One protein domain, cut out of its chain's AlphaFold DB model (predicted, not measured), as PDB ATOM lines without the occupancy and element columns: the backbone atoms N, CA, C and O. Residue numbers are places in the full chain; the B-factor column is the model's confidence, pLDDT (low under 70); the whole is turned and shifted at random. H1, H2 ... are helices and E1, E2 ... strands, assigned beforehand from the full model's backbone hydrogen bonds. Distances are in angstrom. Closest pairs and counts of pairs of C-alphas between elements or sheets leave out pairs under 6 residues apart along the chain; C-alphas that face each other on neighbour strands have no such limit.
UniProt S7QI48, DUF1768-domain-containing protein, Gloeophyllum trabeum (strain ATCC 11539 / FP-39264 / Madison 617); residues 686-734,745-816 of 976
ATOM      1  N   THR A 686     -58.234  14.690  17.638       87.88
ATOM      2  CA  THR A 686     -57.760  13.399  18.150       87.88
ATOM      3  C   THR A 686     -57.092  13.574  19.516       87.88
ATOM      4  O   THR A 686     -56.664  14.674  19.878       87.88
ATOM      5  N   LYS A 687     -56.930  12.471  20.261       87.31
ATOM      6  CA  LYS A 687     -56.154  12.456  21.514       87.31
ATOM      7  C   LYS A 687     -54.769  13.090  21.326       87.31
ATOM      8  O   LYS A 687     -54.371  13.938  22.110       87.31
ATOM      9  N   GLU A 688     -54.078  12.730  20.246       86.62
ATOM     10  CA  GLU A 688     -52.757  13.262  19.892       86.62
ATOM     11  C   GLU A 688     -52.783  14.775  19.624       86.62
ATOM     12  O   GLU A 688     -51.867  15.490  20.030       86.62
ATOM     13  N   GLY A 689     -53.852  15.278  18.996       88.38
ATOM     14  CA  GLY A 689     -54.082  16.711  18.817       88.38
ATOM     15  C   GLY A 689     -54.239  17.441  20.153       88.38
ATOM     16  O   GLY A 689     -53.597  18.467  20.372       88.38
ATOM     17  N   TRP A 690     -55.021  16.887  21.085       91.44
ATOM     18  CA  TRP A 690     -55.146  17.439  22.438       91.44
ATOM     19  C   TRP A 690     -53.849  17.352  23.247       91.44
ATOM     20  O   TRP A 690     -53.512  18.300  23.958       91.44
ATOM     21  N   ASP A 691     -53.086  16.272  23.094       89.38
ATOM     22  CA  ASP A 691     -51.788  16.091  23.747       89.38
ATOM     23  C   ASP A 691     -50.728  17.071  23.200       89.38
ATOM     24  O   ASP A 691     -49.893  17.564  23.962       89.38
ATOM     25  N   ALA A 692     -50.809  17.452  21.919       90.69
ATOM     26  CA  ALA A 692     -50.018  18.541  21.332       90.69
ATOM     27  C   ALA A 692     -50.465  19.947  21.796       90.69
ATOM     28  O   ALA A 692     -49.657  20.879  21.811       90.69
ATOM     29  N   CYS A 693     -51.726  20.105  22.210       91.62
ATOM     30  CA  CYS A 693     -52.264  21.325  22.824       91.62
ATOM     31  C   CYS A 693     -52.002  21.431  24.341       91.62
ATOM     32  O   CYS A 693     -52.350  22.452  24.945       91.62
ATOM     33  N   ALA A 694     -51.426  20.402  24.974       92.88
ATOM     34  CA  ALA A 694     -51.222  20.335  26.418       92.88
ATOM     35  C   ALA A 694     -49.819  20.811  26.849       92.88
ATOM     36  O   ALA A 694     -48.784  20.362  26.344       92.88
ATOM     37  N   VAL A 695     -49.784  21.708  27.838       93.19
ATOM     38  CA  VAL A 695     -48.566  22.309  28.399       93.19
ATOM     39  C   VAL A 695     -48.543  22.119  29.912       93.19
ATOM     40  O   VAL A 695     -49.470  22.518  30.617       93.19
ATOM     41  N   TYR A 696     -47.464  21.538  30.425       92.19
ATOM     42  CA  TYR A 696     -47.164  21.502  31.852       92.19
ATOM     43  C   TYR A 696     -46.573  22.853  32.279       92.19
ATOM     44  O   TYR A 696     -45.648  23.358  31.639       92.19
ATOM     45  N   VAL A 697     -47.120  23.455  33.335       91.19
ATOM     46  CA  VAL A 697     -46.793  24.808  33.810       91.19
ATOM     47  C   VAL A 697     -46.408  24.746  35.283       91.19
ATOM     48  O   VAL A 697     -47.156  24.198  36.090       91.19
ATOM     49  N   GLU A 698     -45.289  25.363  35.662       89.25
ATOM     50  CA  GLU A 698     -44.838  25.463  37.055       89.25
ATOM     51  C   GLU A 698     -44.689  26.900  37.572       89.25
ATOM     52  O   GLU A 698     -44.649  27.871  36.820       89.25
ATOM     53  N   ASN A 699     -44.511  27.006  38.893       87.00
ATOM     54  CA  ASN A 699     -44.294  28.232  39.657       87.00
ATOM     55  C   ASN A 699     -45.442  29.245  39.525       87.00
ATOM     56  O   ASN A 699     -45.248  30.454  39.638       87.00
ATOM     57  N   ILE A 700     -46.664  28.729  39.377       87.44
ATOM     58  CA  ILE A 700     -47.903  29.510  39.375       87.44
ATOM     59  C   ILE A 700     -47.964  30.344  40.679       87.44
ATOM     60  O   ILE A 700     -47.813  29.772  41.775       87.44
ATOM     61  N   PRO A 701     -48.160  31.680  40.613       87.12
ATOM     62  CA  PRO A 701     -48.211  32.538  41.797       87.12
ATOM     63  C   PRO A 701     -49.329  32.120  42.754       87.12
ATOM     64  O   PRO A 701     -50.381  31.660  42.323       87.12
ATOM     65  N   ALA A 702     -49.127  32.297  44.063       80.56
ATOM     66  CA  ALA A 702     -50.007  31.737  45.096       80.56
ATOM     67  C   ALA A 702     -51.494  32.143  44.973       80.56
ATOM     68  O   ALA A 702     -52.361  31.350  45.325       80.56
ATOM     69  N   GLY A 703     -51.788  33.340  44.446       80.75
ATOM     70  CA  GLY A 703     -53.157  33.813  44.202       80.75
ATOM     71  C   GLY A 703     -53.869  33.158  43.010       80.75
ATOM     72  O   GLY A 703     -55.092  33.193  42.954       80.75
ATOM     73  N   HIS A 704     -53.131  32.523  42.093       83.31
ATOM     74  CA  HIS A 704     -53.667  31.903  40.875       83.31
ATOM     75  C   HIS A 704     -53.730  30.369  40.944       83.31
ATOM     76  O   HIS A 704     -53.966  29.728  39.932       83.31
ATOM     77  N   ARG A 705     -53.525  29.748  42.115       83.25
ATOM     78  CA  ARG A 705     -53.453  28.275  42.269       83.25
ATOM     79  C   ARG A 705     -54.809  27.587  42.476       83.25
ATOM     80  O   ARG A 705     -54.890  26.591  43.190       83.25
ATOM     81  N   VAL A 706     -55.864  28.143  41.893       81.19
ATOM     82  CA  VAL A 706     -57.244  27.639  41.960       81.19
ATOM     83  C   VAL A 706     -57.745  27.555  40.525       81.19
ATOM     84  O   VAL A 706     -57.501  28.483  39.762       81.19
ATOM     85  N   LEU A 707     -58.415  26.465  40.143       83.81
ATOM     86  CA  LEU A 707     -58.659  26.088  38.741       83.81
ATOM     87  C   LEU A 707     -59.088  27.245  37.796       83.81
ATOM     88  O   LEU A 707     -58.380  27.470  36.809       83.81
ATOM     89  N   PRO A 708     -60.143  28.042  38.081       86.00
ATOM     90  CA  PRO A 708     -60.509  29.185  37.236       86.00
ATOM     91  C   PRO A 708     -59.470  30.318  37.251       86.00
ATOM     92  O   PRO A 708     -59.198  30.917  36.212       86.00
ATOM     93  N   ALA A 709     -58.831  30.587  38.392       87.19
ATOM     94  CA  ALA A 709     -57.778  31.594  38.497       87.19
ATOM     95  C   ALA A 709     -56.517  31.198  37.705       87.19
ATOM     96  O   ALA A 709     -55.883  32.078  37.120       87.19
ATOM     97  N   THR A 710     -56.196  29.898  37.613       88.19
ATOM     98  CA  THR A 710     -55.147  29.363  36.726       88.19
ATOM     99  C   THR A 710     -55.498  29.614  35.258       88.19
ATOM    100  O   THR A 710     -54.672  30.131  34.506       88.19
ATOM    101  N   ALA A 711     -56.726  29.280  34.843       89.12
ATOM    102  CA  ALA A 711     -57.164  29.419  33.453       89.12
ATOM    103  C   ALA A 711     -57.174  30.885  32.990       89.12
ATOM    104  O   ALA A 711     -56.664  31.200  31.909       89.12
ATOM    105  N   ARG A 712     -57.677  31.804  33.827       89.19
ATOM    106  CA  ARG A 712     -57.640  33.251  33.550       89.19
ATOM    107  C   ARG A 712     -56.209  33.784  33.478       89.19
ATOM    108  O   ARG A 712     -55.885  34.523  32.554       89.19
ATOM    109  N   PHE A 713     -55.336  33.357  34.393       89.81
ATOM    110  CA  PHE A 713     -53.921  33.738  34.404       89.81
ATOM    111  C   PHE A 713     -53.183  33.280  33.136       89.81
ATOM    112  O   PHE A 713     -52.528  34.097  32.493       89.81
ATOM    113  N   VAL A 714     -53.342  32.023  32.703       90.19
ATOM    114  CA  VAL A 714     -52.719  31.533  31.455       90.19
ATOM    115  C   VAL A 714     -53.289  32.234  30.216       90.19
ATOM    116  O   VAL A 714     -52.524  32.601  29.324       90.19
ATOM    117  N   SER A 715     -54.598  32.508  30.182       90.56
ATOM    118  CA  SER A 715     -55.222  33.281  29.090       90.56
ATOM    119  C   SER A 715     -54.642  34.702  28.998       90.56
ATOM    120  O   SER A 715     -54.297  35.160  27.908       90.56
ATOM    121  N   ALA A 716     -54.436  35.368  30.141       89.44
ATOM    122  CA  ALA A 716     -53.802  36.686  30.215       89.44
ATOM    123  C   ALA A 716     -52.311  36.664  29.820       89.44
ATOM    124  O   ALA A 716     -51.845  37.577  29.139       89.44
ATOM    125  N   LEU A 717     -51.558  35.611  30.174       88.19
ATOM    126  CA  LEU A 717     -50.165  35.444  29.727       88.19
ATOM    127  C   LEU A 717     -50.042  35.289  28.204       88.19
ATOM    128  O   LEU A 717     -49.046  35.736  27.635       88.19
ATOM    129  N   LEU A 718     -51.046  34.690  27.559       86.31
ATOM    130  CA  LEU A 718     -51.153  34.568  26.102       86.31
ATOM    131  C   LEU A 718     -51.747  35.812  25.417       86.31
ATOM    132  O   LEU A 718     -51.742  35.869  24.191       86.31
ATOM    133  N   ALA A 719     -52.265  36.782  26.183       83.25
ATOM    134  CA  ALA A 719     -53.099  37.887  25.691       83.25
ATOM    135  C   ALA A 719     -54.265  37.412  24.792       83.25
ATOM    136  O   ALA A 719     -54.656  38.097  23.848       83.25
ATOM    137  N   ALA A 720     -54.794  36.219  25.075       77.81
ATOM    138  CA  ALA A 720     -55.765  35.533  24.233       77.81
ATOM    139  C   ALA A 720     -57.198  35.688  24.761       77.81
ATOM    140  O   ALA A 720     -57.427  35.833  25.964       77.81
ATOM    141  N   ASN A 721     -58.169  35.615  23.847       73.56
ATOM    142  CA  ASN A 721     -59.590  35.696  24.181       73.56
ATOM    143  C   ASN A 721     -60.017  34.566  25.130       73.56
ATOM    144  O   ASN A 721     -59.454  33.466  25.133       73.56
ATOM    145  N   ALA A 722     -61.055  34.831  25.922       68.81
ATOM    146  CA  ALA A 722     -61.624  33.841  26.826       68.81
ATOM    147  C   ALA A 722     -62.083  32.591  26.039       68.81
ATOM    148  O   ALA A 722     -62.703  32.698  24.982       68.81
ATOM    149  N   GLY A 723     -61.716  31.402  26.533       74.25
ATOM    150  CA  GLY A 723     -61.804  30.133  25.793       74.25
ATOM    151  C   GLY A 723     -60.489  29.648  25.158       74.25
ATOM    152  O   GLY A 723     -60.447  28.532  24.644       74.25
ATOM    153  N   ALA A 724     -59.395  30.415  25.227       87.06
ATOM    154  CA  ALA A 724     -58.064  29.936  24.825       87.06
ATOM    155  C   ALA A 724     -57.570  28.739  25.667       87.06
ATOM    156  O   ALA A 724     -56.904  27.844  25.147       87.06
ATOM    157  N   VAL A 725     -57.926  28.706  26.957       90.50
ATOM    158  CA  VAL A 725     -57.757  27.540  27.837       90.50
ATOM    159  C   VAL A 725     -59.004  26.664  27.757       90.50
ATOM    160  O   VAL A 725     -60.120  27.160  27.897       90.50
ATOM    161  N   GLN A 726     -58.800  25.364  27.553       89.31
ATOM    162  CA  GLN A 726     -59.855  24.358  27.415       89.31
ATOM    163  C   GLN A 726     -59.950  23.456  28.654       89.31
ATOM    164  O   GLN A 726     -61.044  23.053  29.039       89.31
ATOM    165  N   HIS A 727     -58.823  23.156  29.305       88.19
ATOM    166  CA  HIS A 727     -58.781  22.318  30.504       88.19
ATOM    167  C   HIS A 727     -57.582  22.665  31.395       88.19
ATOM    168  O   HIS A 727     -56.544  23.112  30.907       88.19
ATOM    169  N   VAL A 728     -57.720  22.450  32.706       87.56
ATOM    170  CA  VAL A 728     -56.657  22.643  33.702       87.56
ATOM    171  C   VAL A 728     -56.719  21.497  34.710       87.56
ATOM    172  O   VAL A 728     -57.577  21.497  35.590       87.56
ATOM    173  N   ALA A 729     -55.783  20.555  34.628       84.62
ATOM    174  CA  ALA A 729     -55.568  19.575  35.683       84.62
ATOM    175  C   ALA A 729     -54.644  20.173  36.755       84.62
ATOM    176  O   ALA A 729     -53.479  20.490  36.491       84.62
ATOM    177  N   LEU A 730     -55.167  20.314  37.972       80.38
ATOM    178  CA  LEU A 730     -54.367  20.554  39.172       80.38
ATOM    179  C   LEU A 730     -54.077  19.205  39.855       80.38
ATOM    180  O   LEU A 730     -54.952  18.344  39.856       80.38
ATOM    181  N   PRO A 731     -52.890  19.003  40.456       67.12
ATOM    182  CA  PRO A 731     -52.611  17.796  41.229       67.12
ATOM    183  C   PRO A 731     -53.470  17.786  42.493       67.12
ATOM    184  O   PRO A 731     -53.371  18.708  43.310       67.12
ATOM    185  N   ASP A 732     -54.284  16.745  42.658       53.84
ATOM    186  CA  ASP A 732     -55.204  16.622  43.785       53.84
ATOM    187  C   ASP A 732     -54.487  16.686  45.139       53.84
ATOM    188  O   ASP A 732     -53.524  15.963  45.413       53.84
ATOM    189  N   ALA A 733     -55.003  17.537  46.028       45.59
ATOM    190  CA  ALA A 733     -54.491  17.657  47.390       45.59
ATOM    191  C   ALA A 733     -54.741  16.384  48.224       45.59
ATOM    192  O   ALA A 733     -53.990  16.117  49.159       45.59
ATOM    193  N   THR A 734     -55.751  15.587  47.858       38.34
ATOM    194  CA  THR A 734     -56.126  14.328  48.524       38.34
ATOM    195  C   THR A 734     -55.092  13.218  48.334       38.34
ATOM    196  O   THR A 734     -54.881  12.431  49.249       38.34
ATOM    197  N   GLY A 745     -52.710  24.773  46.493       59.03
ATOM    198  CA  GLY A 745     -52.165  23.999  45.372       59.03
ATOM    199  C   GLY A 745     -50.639  24.126  45.246       59.03
ATOM    200  O   GLY A 745     -50.063  25.180  45.540       59.03
ATOM    201  N   ARG A 746     -49.964  23.056  44.802       65.50
ATOM    202  CA  ARG A 746     -48.485  22.961  44.822       65.50
ATOM    203  C   ARG A 746     -47.790  24.003  43.932       65.50
ATOM    204  O   ARG A 746     -46.668  24.420  44.206       65.50
ATOM    205  N   GLY A 747     -48.515  24.558  42.959       76.75
ATOM    206  CA  GLY A 747     -48.034  25.623  42.073       76.75
ATOM    207  C   GLY A 747     -47.570  25.124  40.714       76.75
ATOM    208  O   GLY A 747     -46.898  25.868  40.007       76.75
ATOM    209  N   PHE A 748     -47.937  23.895  40.365       85.62
ATOM    210  CA  PHE A 748     -47.833  23.334  39.029       85.62
ATOM    211  C   PHE A 748     -49.195  22.799  38.565       85.62
ATOM    212  O   PHE A 748     -50.047  22.484  39.400       85.62
ATOM    213  N   ALA A 749     -49.408  22.764  37.251       88.38
ATOM    214  CA  ALA A 749     -50.646  22.342  36.595       88.38
ATOM    215  C   ALA A 749     -50.355  21.820  35.179       88.38
ATOM    216  O   ALA A 749     -49.414  22.288  34.537       88.38
ATOM    217  N   LEU A 750     -51.194  20.923  34.660       90.31
ATOM    218  CA  LEU A 750     -51.225  20.585  33.233       90.31
ATOM    219  C   LEU A 750     -52.400  21.330  32.585       90.31
ATOM    220  O   LEU A 750     -53.544  21.183  33.013       90.31
ATOM    221  N   VAL A 751     -52.118  22.158  31.580       91.75
ATOM    222  CA  VAL A 751     -53.087  23.066  30.952       91.75
ATOM    223  C   VAL A 751     -53.245  22.710  29.478       91.75
ATOM    224  O   VAL A 751     -52.277  22.771  28.722       91.75
ATOM    225  N   THR A 752     -54.464  22.373  29.059       93.00
ATOM    226  CA  THR A 752     -54.801  22.130  27.649       93.00
ATOM    227  C   THR A 752     -55.381  23.398  27.037       93.00
ATOM    228  O   THR A 752     -56.309  23.997  27.590       93.00
ATOM    229  N   LEU A 753     -54.838  23.813  25.895       93.44
ATOM    230  CA  LEU A 753     -55.265  24.996  25.146       93.44
ATOM    231  C   LEU A 753     -56.113  24.613  23.921       93.44
ATOM    232  O   LEU A 753     -56.210  23.441  23.567       93.44
ATOM    233  N   SER A 754     -56.728  25.594  23.262       91.06
ATOM    234  CA  SER A 754     -57.547  25.376  22.057       91.06
ATOM    235  C   SER A 754     -56.751  25.150  20.764       91.06
ATOM    236  O   SER A 754     -57.332  24.755  19.757       91.06
ATOM    237  N   SER A 755     -55.436  25.395  20.766       90.81
ATOM    238  CA  SER A 755     -54.557  25.186  19.609       90.81
ATOM    239  C   SER A 755     -53.120  24.876  20.036       90.81
ATOM    240  O   SER A 755     -52.592  25.472  20.981       90.81
ATOM    241  N   ALA A 756     -52.456  23.996  19.284       90.25
ATOM    242  CA  ALA A 756     -51.042  23.672  19.454       90.25
ATOM    243  C   ALA A 756     -50.129  24.886  19.187       90.25
ATOM    244  O   ALA A 756     -49.022  24.961  19.722       90.25
ATOM    245  N   GLU A 757     -50.590  25.879  18.419       90.44
ATOM    246  CA  GLU A 757     -49.872  27.143  18.222       90.44
ATOM    247  C   GLU A 757     -49.818  27.967  19.513       90.44
ATOM    248  O   GLU A 757     -48.765  28.501  19.859       90.44
ATOM    249  N   LEU A 758     -50.919  28.008  20.276       90.81
ATOM    250  CA  LEU A 758     -50.968  28.664  21.587       90.81
ATOM    251  C   LEU A 758     -50.106  27.913  22.611       90.81
ATOM    252  O   LEU A 758     -49.415  28.545  23.413       90.81
ATOM    253  N   ALA A 759     -50.073  26.578  22.543       91.19
ATOM    254  CA  ALA A 759     -49.188  25.750  23.367       91.19
ATOM    255  C   ALA A 759     -47.708  26.045  23.080       91.19
ATOM    256  O   ALA A 759     -46.923  26.300  23.999       91.19
ATOM    257  N   GLN A 760     -47.332  26.112  21.800       90.94
ATOM    258  CA  GLN A 760     -45.991  26.523  21.392       90.94
ATOM    259  C   GLN A 760     -45.683  27.974  21.777       90.94
ATOM    260  O   GLN A 760     -44.576  28.242  22.241       90.94
ATOM    261  N   ALA A 761     -46.625  28.908  21.634       90.38
ATOM    262  CA  ALA A 761     -46.440  30.301  22.039       90.38
ATOM    263  C   ALA A 761     -46.178  30.429  23.550       90.38
ATOM    264  O   ALA A 761     -45.252  31.139  23.947       90.38
ATOM    265  N   LEU A 762     -46.921  29.687  24.383       90.38
ATOM    266  CA  LEU A 762     -46.730  29.662  25.835       90.38
ATOM    267  C   LEU A 762     -45.340  29.126  26.218       90.38
ATOM    268  O   LEU A 762     -44.643  29.744  27.022       90.38
ATOM    269  N   VAL A 763     -44.906  28.020  25.603       91.38
ATOM    270  CA  VAL A 763     -43.585  27.412  25.854       91.38
ATOM    271  C   VAL A 763     -42.436  28.285  25.326       91.38
ATOM    272  O   VAL A 763     -41.424  28.432  26.007       91.38
ATOM    273  N   ARG A 764     -42.591  28.928  24.159       88.62
ATOM    274  CA  ARG A 764     -41.605  29.885  23.613       88.62
ATOM    275  C   ARG A 764     -41.503  31.167  24.453       88.62
ATOM    276  O   ARG A 764     -40.451  31.799  24.467       88.62
ATOM    277  N   ALA A 765     -42.576  31.572  25.135       86.69
ATOM    278  CA  ALA A 765     -42.574  32.728  26.032       86.69
ATOM    279  C   ALA A 765     -41.976  32.420  27.419       86.69
ATOM    280  O   ALA A 765     -41.373  33.311  28.022       86.69
ATOM    281  N   TRP A 766     -42.116  31.177  27.896       88.56
ATOM    282  CA  TRP A 766     -41.728  30.733  29.241       88.56
ATOM    283  C   TRP A 766     -40.956  29.396  29.205       88.56
ATOM    284  O   TRP A 766     -41.467  28.374  29.668       88.56
ATOM    285  N   PRO A 767     -39.740  29.361  28.631       87.69
ATOM    286  CA  PRO A 767     -39.003  28.118  28.405       87.69
ATOM    287  C   PRO A 767     -38.544  27.442  29.705       87.69
ATOM    288  O   PRO A 767     -38.189  28.097  30.681       87.69
ATOM    289  N   TRP A 768     -38.464  26.109  29.683       83.50
ATOM    290  CA  TRP A 768     -38.041  25.286  30.826       83.50
ATOM    291  C   TRP A 768     -36.619  25.572  31.336       83.50
ATOM    292  O   TRP A 768     -36.359  25.490  32.537       83.50
ATOM    293  N   ALA A 769     -35.700  25.879  30.416       71.50
ATOM    294  CA  ALA A 769     -34.254  25.836  30.636       71.50
ATOM    295  C   ALA A 769     -33.545  27.179  30.358       71.50
ATOM    296  O   ALA A 769     -32.431  27.195  29.839       71.50
ATOM    297  N   ALA A 770     -34.172  28.310  30.699       59.97
ATOM    298  CA  ALA A 770     -33.488  29.604  30.727       59.97
ATOM    299  C   ALA A 770     -34.097  30.558  31.765       59.97
ATOM    300  O   ALA A 770     -35.303  30.803  31.773       59.97
ATOM    301  N   GLY A 771     -33.245  31.173  32.592       56.50
ATOM    302  CA  GLY A 771     -33.610  32.375  33.340       56.50
ATOM    303  C   GLY A 771     -33.713  33.551  32.371       56.50
ATOM    304  O   GLY A 771     -32.707  34.173  32.055       56.50
ATOM    305  N   GLY A 772     -34.914  33.806  31.847       45.41
ATOM    306  CA  GLY A 772     -35.132  34.787  30.783       45.41
ATOM    307  C   GLY A 772     -34.981  36.242  31.233       45.41
ATOM    308  O   GLY A 772     -35.981  36.920  31.479       45.41
ATOM    309  N   GLU A 773     -33.751  36.747  31.280       48.12
ATOM    310  CA  GLU A 773     -33.487  38.186  31.190       48.12
ATOM    311  C   GLU A 773     -33.926  38.728  29.810       48.12
ATOM    312  O   GLU A 773     -34.019  37.986  28.833       48.12
ATOM    313  N   GLY A 774     -34.218  40.030  29.709       51.84
ATOM    314  CA  GLY A 774     -34.284  40.704  28.401       51.84
ATOM    315  C   GLY A 774     -35.565  40.578  27.556       51.84
ATOM    316  O   GLY A 774     -35.473  40.608  26.332       51.84
ATOM    317  N   ARG A 775     -36.774  40.514  28.141       53.38
ATOM    318  CA  ARG A 775     -38.017  40.806  27.383       53.38
ATOM    319  C   ARG A 775     -39.011  41.628  28.205       53.38
ATOM    320  O   ARG A 775     -39.346  41.248  29.330       53.38
ATOM    321  N   GLU A 776     -39.473  42.748  27.643       53.25
ATOM    322  CA  GLU A 776     -40.420  43.665  28.295       53.25
ATOM    323  C   GLU A 776     -41.701  42.949  28.750       53.25
ATOM    324  O   GLU A 776     -42.214  42.068  28.061       53.25
ATOM    325  N   THR A 777     -42.240  43.347  29.906       58.44
ATOM    326  CA  THR A 777     -43.504  42.810  30.439       58.44
ATOM    327  C   THR A 777     -44.645  43.802  30.238       58.44
ATOM    328  O   THR A 777     -44.645  44.898  30.805       58.44
ATOM    329  N   ARG A 778     -45.655  43.394  29.463       60.28
ATOM    330  CA  ARG A 778     -46.896  44.144  29.234       60.28
ATOM    331  C   ARG A 778     -48.050  43.408  29.917       60.28
ATOM    332  O   ARG A 778     -48.640  42.501  29.348       60.28
ATOM    333  N   GLY A 779     -48.321  43.784  31.165       73.12
ATOM    334  CA  GLY A 779     -49.326  43.166  32.038       73.12
ATOM    335  C   GLY A 779     -48.854  43.124  33.494       73.12
ATOM    336  O   GLY A 779     -47.665  43.334  33.766       73.12
ATOM    337  N   ALA A 780     -49.765  42.868  34.432       81.12
ATOM    338  CA  ALA A 780     -49.411  42.609  35.834       81.12
ATOM    339  C   ALA A 780     -49.042  41.128  36.016       81.12
ATOM    340  O   ALA A 780     -48.011  40.783  36.587       81.12
ATOM    341  N   GLU A 781     -49.823  40.269  35.375       84.00
ATOM    342  CA  GLU A 781     -49.738  38.815  35.312       84.00
ATOM    343  C   GLU A 781     -48.383  38.372  34.743       84.00
ATOM    344  O   GLU A 781     -47.729  37.490  35.294       84.00
ATOM    345  N   GLN A 782     -47.897  39.049  33.695       85.12
ATOM    346  CA  GLN A 782     -46.561  38.814  33.133       85.12
ATOM    347  C   GLN A 782     -45.429  39.215  34.095       85.12
ATOM    348  O   GLN A 782     -44.363  38.596  34.084       85.12
ATOM    349  N   LYS A 783     -45.631  40.243  34.931       83.88
ATOM    350  CA  LYS A 783     -44.647  40.651  35.948       83.88
ATOM    351  C   LYS A 783     -44.617  39.651  37.094       83.88
ATOM    352  O   LYS A 783     -43.527  39.262  37.507       83.88
ATOM    353  N   ASP A 784     -45.775  39.169  37.536       84.44
ATOM    354  CA  ASP A 784     -45.861  38.131  38.561       84.44
ATOM    355  C   ASP A 784     -45.342  36.774  38.067       84.44
ATOM    356  O   ASP A 784     -44.610  36.107  38.798       84.44
ATOM    357  N   ALA A 785     -45.593  36.401  36.809       86.12
ATOM    358  CA  ALA A 785     -44.993  35.218  36.190       86.12
ATOM    359  C   ALA A 785     -43.453  35.296  36.151       86.12
ATOM    360  O   ALA A 785     -42.792  34.328  36.532       86.12
ATOM    361  N   ARG A 786     -42.854  36.453  35.805       85.06
ATOM    362  CA  ARG A 786     -41.390  36.642  35.932       85.06
ATOM    363  C   ARG A 786     -40.928  36.606  37.388       85.06
ATOM    364  O   ARG A 786     -39.967  35.910  37.696       85.06
ATOM    365  N   ARG A 787     -41.620  37.310  38.290       84.62
ATOM    366  CA  ARG A 787     -41.297  37.386  39.727       84.62
ATOM    367  C   ARG A 787     -41.314  36.019  40.414       84.62
ATOM    368  O   ARG A 787     -40.549  35.808  41.352       84.62
ATOM    369  N   HIS A 788     -42.183  35.114  39.972       84.00
ATOM    370  CA  HIS A 788     -42.277  33.753  40.494       84.00
ATOM    371  C   HIS A 788     -41.438  32.725  39.716       84.00
ATOM    372  O   HIS A 788     -41.290  31.606  40.201       84.00
ATOM    373  N   GLY A 789     -40.844  33.086  38.573       85.06
ATOM    374  CA  GLY A 789     -40.036  32.173  37.760       85.06
ATOM    375  C   GLY A 789     -40.874  31.108  37.050       85.06
ATOM    376  O   GLY A 789     -40.532  29.925  37.092       85.06
ATOM    377  N   LEU A 790     -42.003  31.512  36.459       87.88
ATOM    378  CA  LEU A 790     -42.895  30.623  35.714       87.88
ATOM    379  C   LEU A 790     -42.163  29.962  34.540       87.88
ATOM    380  O   LEU A 790     -41.480  30.634  33.766       87.88
ATOM    381  N   ARG A 791     -42.322  28.641  34.417       89.00
ATOM    382  CA  ARG A 791     -41.698  27.816  33.373       89.00
ATOM    383  C   ARG A 791     -42.695  26.805  32.817       89.00
ATOM    384  O   ARG A 791     -43.505  26.264  33.570       89.00
ATOM    385  N   CYS A 792     -42.618  26.560  31.514       91.62
ATOM    386  CA  CYS A 792     -43.551  25.735  30.757       91.62
ATOM    387  C   CYS A 792     -42.821  24.641  29.966       91.62
ATOM    388  O   CYS A 792     -41.689  24.833  29.512       91.62
ATOM    389  N   LEU A 793     -43.488  23.504  29.766       90.75
ATOM    390  CA  LEU A 793     -42.970  22.348  29.035       90.75
ATOM    391  C   LEU A 793     -44.100  21.668  28.233       90.75
ATOM    392  O   LEU A 793     -45.182  21.478  28.787       90.75
ATOM    393  N   PRO A 794     -43.907  21.280  26.957       93.12
ATOM    394  CA  PRO A 794     -44.918  20.524  26.212       93.12
ATOM    395  C   PRO A 794     -45.174  19.162  26.865       93.12
ATOM    396  O   PRO A 794     -44.208  18.513  27.282       93.12
ATOM    397  N   LYS A 795     -46.429  18.691  26.891       89.88
ATOM    398  CA  LYS A 795     -46.811  17.412  27.521       89.88
ATOM    399  C   LYS A 795     -45.902  16.248  27.096       89.88
ATOM    400  O   LYS A 795     -45.314  15.610  27.959       89.88
ATOM    401  N   LYS A 796     -45.655  16.073  25.793       89.75
ATOM    402  CA  LYS A 796     -44.767  15.017  25.263       89.75
ATOM    403  C   LYS A 796     -43.329  15.058  25.813       89.75
ATOM    404  O   LYS A 796     -42.697  14.013  25.941       89.75
ATOM    405  N   ARG A 797     -42.780  16.239  26.147       88.94
ATOM    406  CA  ARG A 797     -41.445  16.335  26.779       88.94
ATOM    407  C   ARG A 797     -41.514  16.169  28.297       88.94
ATOM    408  O   ARG A 797     -40.555  15.674  28.876       88.94
ATOM    409  N   TRP A 798     -42.624  16.547  28.924       88.50
ATOM    410  CA  TRP A 798     -42.898  16.253  30.332       88.50
ATOM    411  C   TRP A 798     -43.028  14.733  30.567       88.50
ATOM    412  O   TRP A 798     -42.355  14.214  31.451       88.50
ATOM    413  N   GLU A 799     -43.752  14.006  29.709       86.06
ATOM    414  CA  GLU A 799     -43.844  12.532  29.730       86.06
ATOM    415  C   GLU A 799     -42.471  11.870  29.533       86.06
ATOM    416  O   GLU A 799     -42.072  11.032  30.338       86.06
ATOM    417  N   ALA A 800     -41.694  12.316  28.539       86.69
ATOM    418  CA  ALA A 800     -40.333  11.816  28.329       86.69
ATOM    419  C   ALA A 800     -39.391  12.102  29.521       86.69
ATOM    420  O   ALA A 800     -38.526  11.285  29.822       86.69
ATOM    421  N   LEU A 801     -39.556  13.228  30.233       84.19
ATOM    422  CA  LEU A 801     -38.815  13.477  31.477       84.19
ATOM    423  C   LEU A 801     -39.265  12.547  32.611       84.19
ATOM    424  O   LEU A 801     -38.411  12.075  33.355       84.19
ATOM    425  N   HIS A 802     -40.564  12.263  32.752       81.50
ATOM    426  CA  HIS A 802     -41.057  11.271  33.719       81.50
ATOM    427  C   HIS A 802     -40.431   9.892  33.465       81.50
ATOM    428  O   HIS A 802     -39.941   9.269  34.404       81.50
ATOM    429  N   GLU A 803     -40.360   9.455  32.205       84.50
ATOM    430  CA  GLU A 803     -39.718   8.193  31.813       84.50
ATOM    431  C   GLU A 803     -38.194   8.201  32.060       84.50
ATOM    432  O   GLU A 803     -37.670   7.283  32.696       84.50
ATOM    433  N   GLU A 804     -37.484   9.265  31.656       86.44
ATOM    434  CA  GLU A 804     -36.051   9.456  31.947       86.44
ATOM    435  C   GLU A 804     -35.760   9.379  33.457       86.44
ATOM    436  O   GLU A 804     -34.816   8.701  33.880       86.44
ATOM    437  N   TYR A 805     -36.587  10.024  34.289       81.12
ATOM    438  CA  TYR A 805     -36.443  10.006  35.746       81.12
ATOM    439  C   TYR A 805     -36.846   8.668  36.383       81.12
ATOM    440  O   TYR A 805     -36.190   8.243  37.336       81.12
ATOM    441  N   ALA A 806     -37.856   7.969  35.858       79.62
ATOM    442  CA  ALA A 806     -38.223   6.626  36.311       79.62
ATOM    443  C   ALA A 806     -37.103   5.610  36.012       79.62
ATOM    444  O   ALA A 806     -36.685   4.864  36.902       79.62
ATOM    445  N   ALA A 807     -36.536   5.650  34.802       81.88
ATOM    446  CA  ALA A 807     -35.380   4.838  34.427       81.88
ATOM    447  C   ALA A 807     -34.131   5.190  35.260       81.88
ATOM    448  O   ALA A 807     -33.381   4.300  35.672       81.88
ATOM    449  N   TYR A 808     -33.910   6.474  35.567       78.75
ATOM    450  CA  TYR A 808     -32.825   6.905  36.454       78.75
ATOM    451  C   TYR A 808     -33.027   6.423  37.901       78.75
ATOM    452  O   TYR A 808     -32.086   5.899  38.499       78.75
ATOM    453  N   ARG A 809     -34.253   6.482  38.444       75.38
ATOM    454  CA  ARG A 809     -34.602   5.884  39.747       75.38
ATOM    455  C   ARG A 809     -34.337   4.378  39.763       75.38
ATOM    456  O   ARG A 809     -33.730   3.897  40.716       75.38
ATOM    457  N   ALA A 810     -34.737   3.642  38.726       76.62
ATOM    458  CA  ALA A 810     -34.473   2.204  38.631       76.62
ATOM    459  C   ALA A 810     -32.961   1.899  38.651       76.62
ATOM    460  O   ALA A 810     -32.518   1.013  39.382       76.62
ATOM    461  N   ARG A 811     -32.148   2.690  37.933       78.19
ATOM    462  CA  ARG A 811     -30.675   2.595  37.966       78.19
ATOM    463  C   ARG A 811     -30.083   2.934  39.339       78.19
ATOM    464  O   ARG A 811     -29.129   2.281  39.755       78.19
ATOM    465  N   LEU A 812     -30.632   3.923  40.051       75.00
ATOM    466  CA  LEU A 812     -30.206   4.254  41.417       75.00
ATOM    467  C   LEU A 812     -30.533   3.128  42.406       75.00
ATOM    468  O   LEU A 812     -29.668   2.771  43.199       75.00
ATOM    469  N   LEU A 813     -31.727   2.532  42.328       74.25
ATOM    470  CA  LEU A 813     -32.115   1.393  43.168       74.25
ATOM    471  C   LEU A 813     -31.243   0.159  42.882       74.25
ATOM    472  O   LEU A 813     -30.695  -0.425  43.810       74.25
ATOM    473  N   ALA A 814     -31.008  -0.171  41.608       72.38
ATOM    474  CA  ALA A 814     -30.098  -1.254  41.226       72.38
ATOM    475  C   ALA A 814     -28.656  -1.030  41.728       72.38
ATOM    476  O   ALA A 814     -27.976  -1.982  42.100       72.38
ATOM    477  N   ARG A 815     -28.193   0.229  41.785       70.62
ATOM    478  CA  ARG A 815     -26.871   0.601  42.319       70.62
ATOM    479  C   ARG A 815     -26.816   0.663  43.853       70.62
ATOM    480  O   ARG A 815     -25.731   0.511  44.409       70.62
ATOM    481  N   ALA A 816     -27.940   0.889  44.529       65.44
ATOM    482  CA  ALA A 816     -28.035   0.842  45.989       65.44
ATOM    483  C   ALA A 816     -27.990  -0.597  46.540       65.44
ATOM    484  O   ALA A 816     -27.690  -0.786  47.717       65.44
TER     485      ALA A 816
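This is residues 686 to 734 and 745 to 816 of the 976 residues of the protein "DUF1768-domain-containing protein" of Gloeophyllum trabeum (strain ATCC 11539 / FP-39264 / Madison 617) (UniProt S7QI48). A small, strongly twisted sheet of four strands has two helices, H2 and H3, over one face, and a long helix, H5, leaves it as an arm whose residues 800 to 816 stick out from a compact body. H4 packs on H2 beyond the sheet, and short H1 meets H3 and the start of H5. The printed part has 121 residues with five named helices and four named strands, in the order H1 E1 H2 E2 E3 H3 H4 E4 H5; the sheet, E2 - E3 - E1 - E4, is antiparallel throughout, and the class is mixed, helices and strands. The whole is compact, with a radius of gyration of the C-alphas of 15.3 A and spans of 50 by 36 by 31 A.

H1, residues 687 to 692, begins with C-alpha 687 at (-56.154, 12.456, 21.514). E1 is residues 694 to 698, 13.4 A long, and H2 is residues 707 to 717, 15.5 A. E2 is residues 725 to 729; after the cut comes E3, residues 748 to 753, 15.8 A long, with C-alpha 748 at (-47.833, 23.334, 39.029). H3 is residues 756 to 765, 14.0 A, H4 residues 781 to 788, and E4 residues 791 to 794. H5, residues 795 to 816, is 31.1 A long and ends with C-alpha 816 at (-28.035, 0.842, 45.989).

In the sheet, N 729 of E2 and O 750 of E3 are 2.8 A apart, N 695 of E1 and O 751 of E3 2.9 A, and N 696 of E1 and O 793 of E4 2.8 A, each within hydrogen-bond range. H2 and H3 lie on the same face, which gives two layers, helices on one face of a sheet. H3, at a height over the sheet of 8.2 A, lies over E1 and runs along the strands, at 14 degrees to E1 on the local plane. H2, at a height of 8.6 A, lies over E3 and only just over E2, with 3 of its 11 C-alphas on E2, and runs across the strands, at 66 degrees to E3 on the local plane. E1, H2, E2 and E3, H3 H4, E4 are split strand-helix-strand units, two strands running the same way with another strand between them; both crossovers are right-handed. H4 is not on the sheet; it touches H2, about perpendicular at 76 degrees, the closest C-alphas being those of Leu 717 and Gln 782, 6.0 A apart. H1 and H5 only graze the sheet. H5 touches H1 with residues 795 to 796 alone, the closest C-alphas being those of Asp 691 and Lys 795, 6.4 A apart. In H1, H2, H3, H4 and H5 every O i to N i+4 pair is within hydrogen-bond range.

The C-alphas of Asn 721 and Ala 816, the two farthest apart, are 51.8 A apart. Residues 735 to 744 are not printed, and C-alphas 734 and 745 are 10.9 A apart across the cut. Of the links printed whole, H3 to H4 is long. Mean pLDDT of the printed part is 81.7; residues 722, 731 to 734, 745 to 746, 770 to 778 and 816 are under 70.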